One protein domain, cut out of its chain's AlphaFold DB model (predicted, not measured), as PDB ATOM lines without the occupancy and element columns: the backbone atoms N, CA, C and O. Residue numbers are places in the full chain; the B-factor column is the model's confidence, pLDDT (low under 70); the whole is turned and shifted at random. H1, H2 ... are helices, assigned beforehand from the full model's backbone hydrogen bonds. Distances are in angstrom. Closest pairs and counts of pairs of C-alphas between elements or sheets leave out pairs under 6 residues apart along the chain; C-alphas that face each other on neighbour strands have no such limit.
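AT A GLANCE: This is residues 9 to 59 of the 94 residues of an uncharacterized protein of Glycine max (UniProt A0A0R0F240). One long helix, H3, makes a shaft, with the two short helices H1 and H2 gathered at its first end and a looping tail without a named element, residues 47 to 59, beyond its other end. The length of the whole runs from H2 at one end, along H3, to this tail at the other, and H1 and H2 with the link between them form a small head. The printed part has 51 residues with three named helices, in the order H1, H2, H3 along the chain, and no named strand. The class is all helix, though under half of the residues, 25 of 51, are in named elements. The whole is loose, with a radius of gyration of the C-alphas of 13.7 A, and its C-alphas span 39 by 17 by 14 A.

HOW THE PARTS SIT: H1, residues 9 to 12, is close to but not clearly touching H2, residues 18 to 22; their closest C-alphas are those of Ile 12 and Trp 18, 6.1 A apart. H1 only just touches H3, residues 31 to 46, with 3 pairs of C-alphas within 8 A. The closest of these are the C-alphas of Ile 12 and Ile 36, 7.2 A apart, and H3 touches H1 with residues 33 to 36 alone. H2 touches H3, which meets it with residues 31 to 34 alone; the closest C-alphas are those of Phe 22 and Gly 33, 4.0 A apart. In H2 every O i to N i+4 pair is within hydrogen-bond range, and in H3 11 of 12 are. H1 is too short for such a pair, and its one O i to N i+3 pair is not within range.

IN THESE COORDINATES: H1 begins at Trp 9, whose C-alpha is at (-21.446, 23.115, -50.974), and ends at Ile 12. A tight link of 5 residues joins it to H2, which runs from Trp 18 to Phe 22. A short link of 8 residues leads on to H3, which begins at Val 31 with its C-alpha at (-17.126, 38.952, -48.654). H3 has 16 residues and measures 22.3 A from first to last C-alpha, ending at Lys 46, C-alpha at (-4.570, 23.191, -39.042).

THE WHOLE: The outline is a rod, and the two C-alphas farthest apart, those of Asp 20 and Glu 51, are 39.3 A apart. The C-alphas of the first and last printed residues, Trp 9 and Met 59, are 29.5 A apart. The C-alphas of residues 47 to 59 lie 14 to 22 A from the mean of all C-alphas. The printed part has no cut and no long link between its named helices. The mean pLDDT of the printed part is 92.9, and no printed residue is under 70.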
ATOM      1  N   TRP A   9     -20.036  23.142 -50.583       95.56
ATOM      2  CA  TRP A   9     -21.446  23.115 -50.974       95.56
ATOM      3  C   TRP A   9     -22.364  22.879 -49.777       95.56
ATOM      4  O   TRP A   9     -23.347  23.605 -49.595       95.56
ATOM      5  N   SER A  10     -22.042  21.889 -48.947       96.25
ATOM      6  CA  SER A  10     -22.790  21.642 -47.715       96.25
ATOM      7  C   SER A  10     -22.596  22.773 -46.706       96.25
ATOM      8  O   SER A  10     -23.540  23.141 -46.008       96.25
ATOM      9  N   ASP A  11     -21.400  23.363 -46.637       94.82
ATOM     10  CA  ASP A  11     -21.091  24.413 -45.664       94.82
ATOM     11  C   ASP A  11     -21.840  25.721 -45.920       94.82
ATOM     12  O   ASP A  11     -22.401  26.290 -44.980       94.82
ATOM     13  N   ILE A  12     -21.919  26.175 -47.174       95.53
ATOM     14  CA  ILE A  12     -22.661  27.399 -47.510       95.53
ATOM     15  C   ILE A  12     -24.164  27.243 -47.246       95.53
ATOM     16  O   ILE A  12     -24.812  28.194 -46.826       95.53
ATOM     17  N   GLN A  13     -24.722  26.042 -47.400       96.39
ATOM     18  CA  GLN A  13     -26.150  25.781 -47.181       96.39
ATOM     19  C   GLN A  13     -26.575  25.743 -45.707       96.39
ATOM     20  O   GLN A  13     -27.768  25.670 -45.423       96.39
ATOM     21  N   LYS A  14     -25.638  25.818 -44.750       96.09
ATOM     22  CA  LYS A  14     -25.960  25.866 -43.309       96.09
ATOM     23  C   LYS A  14     -26.665  27.156 -42.884       96.09
ATOM     24  O   LYS A  14     -27.228  27.209 -41.793       96.09
ATOM     25  N   ARG A  15     -26.588  28.208 -43.700       95.43
ATOM     26  CA  ARG A  15     -27.294  29.478 -43.497       95.43
ATOM     27  C   ARG A  15     -28.517  29.513 -44.402       95.43
ATOM     28  O   ARG A  15     -28.399  29.137 -45.557       95.43
ATOM     29  N   ASP A  16     -29.628  30.064 -43.912       96.73
ATOM     30  CA  ASP A  16     -30.867  30.141 -44.690       96.73
ATOM     31  C   ASP A  16     -30.698  30.831 -46.047       96.73
ATOM     32  O   ASP A  16     -30.549  30.177 -47.052       96.73
ATOM     33  N   ASN A  17     -30.674  32.137 -46.173       96.10
ATOM     34  CA  ASN A  17     -30.545  32.842 -47.456       96.10
ATOM     35  C   ASN A  17     -29.142  32.780 -48.115       96.10
ATOM     36  O   ASN A  17     -28.639  33.790 -48.610       96.10
ATOM     37  N   TRP A  18     -28.473  31.626 -48.108       97.32
ATOM     38  CA  TRP A  18     -27.090  31.464 -48.566       97.32
ATOM     39  C   TRP A  18     -26.863  31.901 -50.017       97.32
ATOM     40  O   TRP A  18     -25.813  32.466 -50.306       97.32
ATOM     41  N   GLN A  19     -27.832  31.691 -50.915       96.35
ATOM     42  CA  GLN A  19     -27.709  32.087 -52.325       96.35
ATOM     43  C   GLN A  19     -27.534  33.600 -52.477       96.35
ATOM     44  O   GLN A  19     -26.676  34.041 -53.237       96.35
ATOM     45  N   ASP A  20     -28.310  34.376 -51.720       97.09
ATOM     46  CA  ASP A  20     -28.299  35.839 -51.785       97.09
ATOM     47  C   ASP A  20     -27.169  36.447 -50.949       97.09
ATOM     48  O   ASP A  20     -26.668  37.525 -51.257       97.09
ATOM     49  N   VAL A  21     -26.766  35.776 -49.865       97.48
ATOM     50  CA  VAL A  21     -25.730  36.288 -48.959       97.48
ATOM     51  C   VAL A  21     -24.333  35.950 -49.453       97.48
ATOM     52  O   VAL A  21     -23.440  36.796 -49.382       97.48
ATOM     53  N   PHE A  22     -24.106  34.716 -49.902       97.71
ATOM     54  CA  PHE A  22     -22.757  34.241 -50.184       97.71
ATOM     55  C   PHE A  22     -22.307  34.492 -51.609       97.71
ATOM     56  O   PHE A  22     -21.106  34.451 -51.816       97.71
ATOM     57  N   PHE A  23     -23.179  34.839 -52.555       98.06
ATOM     58  CA  PHE A  23     -22.774  35.127 -53.933       98.06
ATOM     59  C   PHE A  23     -23.030  36.582 -54.332       98.06
ATOM     60  O   PHE A  23     -24.015  37.184 -53.925       98.06
ATOM     61  N   ILE A  24     -22.149  37.135 -55.167       97.78
ATOM     62  CA  ILE A  24     -22.307  38.461 -55.788       97.78
ATOM     63  C   ILE A  24     -23.222  38.355 -57.013       97.78
ATOM     64  O   ILE A  24     -24.137  39.153 -57.195       97.78
ATOM     65  N   ASP A  25     -22.975  37.352 -57.853       96.61
ATOM     66  CA  ASP A  25     -23.613  37.154 -59.158       96.61
ATOM     67  C   ASP A  25     -24.039  35.693 -59.381       96.61
ATOM     68  O   ASP A  25     -24.160  35.224 -60.512       96.61
ATOM     69  N   ARG A  26     -24.278  34.970 -58.277       93.09
ATOM     70  CA  ARG A  26     -24.565  33.521 -58.221       93.09
ATOM     71  C   ARG A  26     -23.389  32.614 -58.614       93.09
ATOM     72  O   ARG A  26     -23.576  31.401 -58.655       93.09
ATOM     73  N   ILE A  27     -22.202  33.173 -58.875       94.81
ATOM     74  CA  ILE A  27     -20.978  32.420 -59.192       94.81
ATOM     75  C   ILE A  27     -19.833  32.834 -58.260       94.81
ATOM     76  O   ILE A  27     -19.273  31.992 -57.562       94.81
ATOM     77  N   HIS A  28     -19.498  34.121 -58.208       97.53
ATOM     78  CA  HIS A  28     -18.427  34.650 -57.369       97.53
ATOM     79  C   HIS A  28     -18.910  34.837 -55.934       97.53
ATOM     80  O   HIS A  28     -19.971  35.423 -55.703       97.53
ATOM     81  N   PHE A  29     -18.124  34.378 -54.957       97.70
ATOM     82  CA  PHE A  29     -18.466  34.579 -53.554       97.70
ATOM     83  C   PHE A  29     -18.377  36.060 -53.152       97.70
ATOM     84  O   PHE A  29     -17.463  36.783 -53.548       97.70
ATOM     85  N   SER A  30     -19.317  36.495 -52.316       97.53
ATOM     86  CA  SER A  30     -19.287  37.773 -51.608       97.53
ATOM     87  C   SER A  30     -18.199  37.768 -50.528       97.53
ATOM     88  O   SER A  30     -17.553  36.749 -50.272       97.53
ATOM     89  N   VAL A  31     -18.003  38.897 -49.841       95.89
ATOM     90  CA  VAL A  31     -17.126  38.952 -48.654       95.89
ATOM     91  C   VAL A  31     -17.557  37.913 -47.611       95.89
ATOM     92  O   VAL A  31     -16.721  37.197 -47.069       95.89
ATOM     93  N   GLU A  32     -18.864  37.770 -47.380       94.76
ATOM     94  CA  GLU A  32     -19.401  36.793 -46.430       94.76
ATOM     95  C   GLU A  32     -19.209  35.347 -46.907       94.76
ATOM     96  O   GLU A  32     -18.902  34.475 -46.097       94.76
ATOM     97  N   GLY A  33     -19.328  35.084 -48.214       95.81
ATOM     98  CA  GLY A  33     -19.059  33.759 -48.783       95.81
ATOM     99  C   GLY A  33     -17.584  33.366 -48.668       95.81
ATOM    100  O   GLY A  33     -17.260  32.260 -48.236       95.81
ATOM    101  N   ASN A  34     -16.672  34.297 -48.962       95.54
ATOM    102  CA  ASN A  34     -15.230  34.056 -48.862       95.54
ATOM    103  C   ASN A  34     -14.763  33.805 -47.422       95.54
ATOM    104  O   ASN A  34     -13.828  33.032 -47.223       95.54
ATOM    105  N   LYS A  35     -15.432  34.371 -46.407       92.61
ATOM    106  CA  LYS A  35     -15.148  34.040 -44.998       92.61
ATOM    107  C   LYS A  35     -15.347  32.548 -44.695       92.61
ATOM    108  O   LYS A  35     -14.589  31.994 -43.903       92.61
ATOM    109  N   ILE A  36     -16.322  31.882 -45.327       93.49
ATOM    110  CA  ILE A  36     -16.520  30.426 -45.181       93.49
ATOM    111  C   ILE A  36     -15.380  29.665 -45.846       93.49
ATOM    112  O   ILE A  36     -14.797  28.783 -45.220       93.49
ATOM    113  N   VAL A  37     -15.033  30.033 -47.083       94.50
ATOM    114  CA  VAL A  37     -13.921  29.409 -47.816       94.50
ATOM    115  C   VAL A  37     -12.635  29.488 -47.001       94.50
ATOM    116  O   VAL A  37     -11.969  28.474 -46.797       94.50
ATOM    117  N   LEU A  38     -12.325  30.676 -46.480       91.93
ATOM    118  CA  LEU A  38     -11.151  30.911 -45.654       91.93
ATOM    119  C   LEU A  38     -11.136  30.011 -44.415       91.93
ATOM    120  O   LEU A  38     -10.151  29.318 -44.164       91.93
ATOM    121  N   LYS A  39     -12.241  29.991 -43.666       91.07
ATOM    122  CA  LYS A  39     -12.385  29.186 -42.453       91.07
ATOM    123  C   LYS A  39     -12.128  27.700 -42.712       91.07
ATOM    124  O   LYS A  39     -11.399  27.070 -41.950       91.07
ATOM    125  N   GLU A  40     -12.718  27.136 -43.762       93.16
ATOM    126  CA  GLU A  40     -12.585  25.704 -44.043       93.16
ATOM    127  C   GLU A  40     -11.195  25.337 -44.575       93.16
ATOM    128  O   GLU A  40     -10.657  24.294 -44.202       93.16
ATOM    129  N   ILE A  41     -10.558  26.212 -45.366       92.06
ATOM    130  CA  ILE A  41      -9.152  26.034 -45.754       92.06
ATOM    131  C   ILE A  41      -8.273  25.993 -44.504       92.06
ATOM    132  O   ILE A  41      -7.514  25.043 -44.325       92.06
ATOM    133  N   LEU A  42      -8.410  26.970 -43.605       89.51
ATOM    134  CA  LEU A  42      -7.593  27.031 -42.392       89.51
ATOM    135  C   LEU A  42      -7.797  25.845 -41.473       89.51
ATOM    136  O   LEU A  42      -6.822  25.323 -40.940       89.51
ATOM    137  N   LYS A  43      -9.035  25.374 -41.340       89.95
ATOM    138  CA  LYS A  43      -9.329  24.151 -40.603       89.95
ATOM    139  C   LYS A  43      -8.558  22.959 -41.176       89.95
ATOM    140  O   LYS A  43      -7.882  22.268 -40.421       89.95
ATOM    141  N   VAL A  44      -8.601  22.746 -42.494       90.80
ATOM    142  CA  VAL A  44      -7.874  21.636 -43.136       90.80
ATOM    143  C   VAL A  44      -6.362  21.782 -42.980       90.80
ATOM    144  O   VAL A  44      -5.693  20.785 -42.722       90.80
ATOM    145  N   LEU A  45      -5.818  22.997 -43.104       90.74
ATOM    146  CA  LEU A  45      -4.386  23.237 -42.901       90.74
ATOM    147  C   LEU A  45      -3.963  23.015 -41.444       90.74
ATOM    148  O   LEU A  45      -2.879  22.500 -41.199       90.74
ATOM    149  N   LYS A  46      -4.817  23.370 -40.479       88.65
ATOM    150  CA  LYS A  46      -4.570  23.191 -39.042       88.65
ATOM    151  C   LYS A  46      -4.662  21.728 -38.605       88.65
ATOM    152  O   LYS A  46      -3.893  21.298 -37.754       88.65
ATOM    153  N   GLU A  47      -5.605  20.975 -39.167       89.55
ATOM    154  CA  GLU A  47      -5.823  19.545 -38.890       89.55
ATOM    155  C   GLU A  47      -4.898  18.627 -39.715       89.55
ATOM    156  O   GLU A  47      -4.968  17.401 -39.610       89.55
ATOM    157  N   ALA A  48      -4.048  19.200 -40.565       88.26
ATOM    158  CA  ALA A  48      -3.075  18.470 -41.357       88.26
ATOM    159  C   ALA A  48      -1.999  17.826 -40.467       88.26
ATOM    160  O   ALA A  48      -1.234  18.516 -39.805       88.26
ATOM    161  N   GLU A  49      -1.897  16.497 -40.504       86.66
ATOM    162  CA  GLU A  49      -0.895  15.726 -39.747       86.66
ATOM    163  C   GLU A  49       0.402  15.465 -40.546       86.66
ATOM    164  O   GLU A  49       1.198  14.600 -40.181       86.66
ATOM    165  N   TRP A  50       0.600  16.142 -41.683       85.12
ATOM    166  CA  TRP A  50       1.777  15.952 -42.537       85.12
ATOM    167  C   TRP A  50       2.836  17.032 -42.305       85.12
ATOM    168  O   TRP A  50       2.507  18.189 -42.055       85.12
ATOM    169  N   GLU A  51       4.106  16.654 -42.471       87.07
ATOM    170  CA  GLU A  51       5.250  17.567 -42.436       87.07
ATOM    171  C   GLU A  51       5.919  17.673 -43.823       87.07
ATOM    172  O   GLU A  51       6.117  16.641 -44.478       87.07
ATOM    173  N   PRO A  52       6.293  18.885 -44.281       88.36
ATOM    174  CA  PRO A  52       6.025  20.169 -43.634       88.36
ATOM    175  C   PRO A  52       4.535  20.528 -43.702       88.36
ATOM    176  O   PRO A  52       3.885  20.337 -44.736       88.36
ATOM    177  N   THR A  53       3.989  21.066 -42.616       87.52
ATOM    178  CA  THR A  53       2.657  21.679 -42.657       87.52
ATOM    179  C   THR A  53       2.729  23.059 -43.313       87.52
ATOM    180  O   THR A  53       3.701  23.795 -43.169       87.52
ATOM    181  N   VAL A  54       1.676  23.419 -44.045       88.70
ATOM    182  CA  VAL A  54       1.509  24.761 -44.632       88.70
ATOM    183  C   VAL A  54       0.593  25.641 -43.775       88.70
ATOM    184  O   VAL A  54       0.096  26.670 -44.226       88.70
ATOM    185  N   HIS A  55       0.322  25.226 -42.535       89.14
ATOM    186  CA  HIS A  55      -0.343  26.079 -41.566       89.14
ATOM    187  C   HIS A  55       0.586  27.233 -41.174       89.14
ATOM    188  O   HIS A  55       1.703  27.007 -40.713       89.14
ATOM    189  N   TRP A  56       0.101  28.469 -41.307       85.83
ATOM    190  CA  TRP A  56       0.913  29.683 -41.177       85.83
ATOM    191  C   TRP A  56       1.708  29.771 -39.861       85.83
ATOM    192  O   TRP A  56       2.863  30.169 -39.886       85.83
ATOM    193  N   LYS A  57       1.152  29.319 -38.723       84.86
ATOM    194  CA  LYS A  57       1.867  29.319 -37.425       84.86
ATOM    195  C   LYS A  57       3.091  28.408 -37.363       84.86
ATOM    196  O   LYS A  57       3.901  28.545 -36.453       84.86
ATOM    197  N   SER A  58       3.167  27.436 -38.261       87.65
ATOM    198  CA  SER A  58       4.261  26.471 -38.323       87.65
ATOM    199  C   SER A  58       5.284  26.838 -39.399       87.65
ATOM    200  O   SER A  58       6.336  26.208 -39.475       87.65
ATOM    201  N   MET A  59       4.984  27.838 -40.233       88.50
ATOM    202  CA  MET A  59       5.891  28.334 -41.261       88.50
ATOM    203  C   MET A  59       6.753  29.470 -40.690       88.50
ATOM    204  O   MET A  59       6.214  30.360 -40.034       88.50
TER     205      MET A  59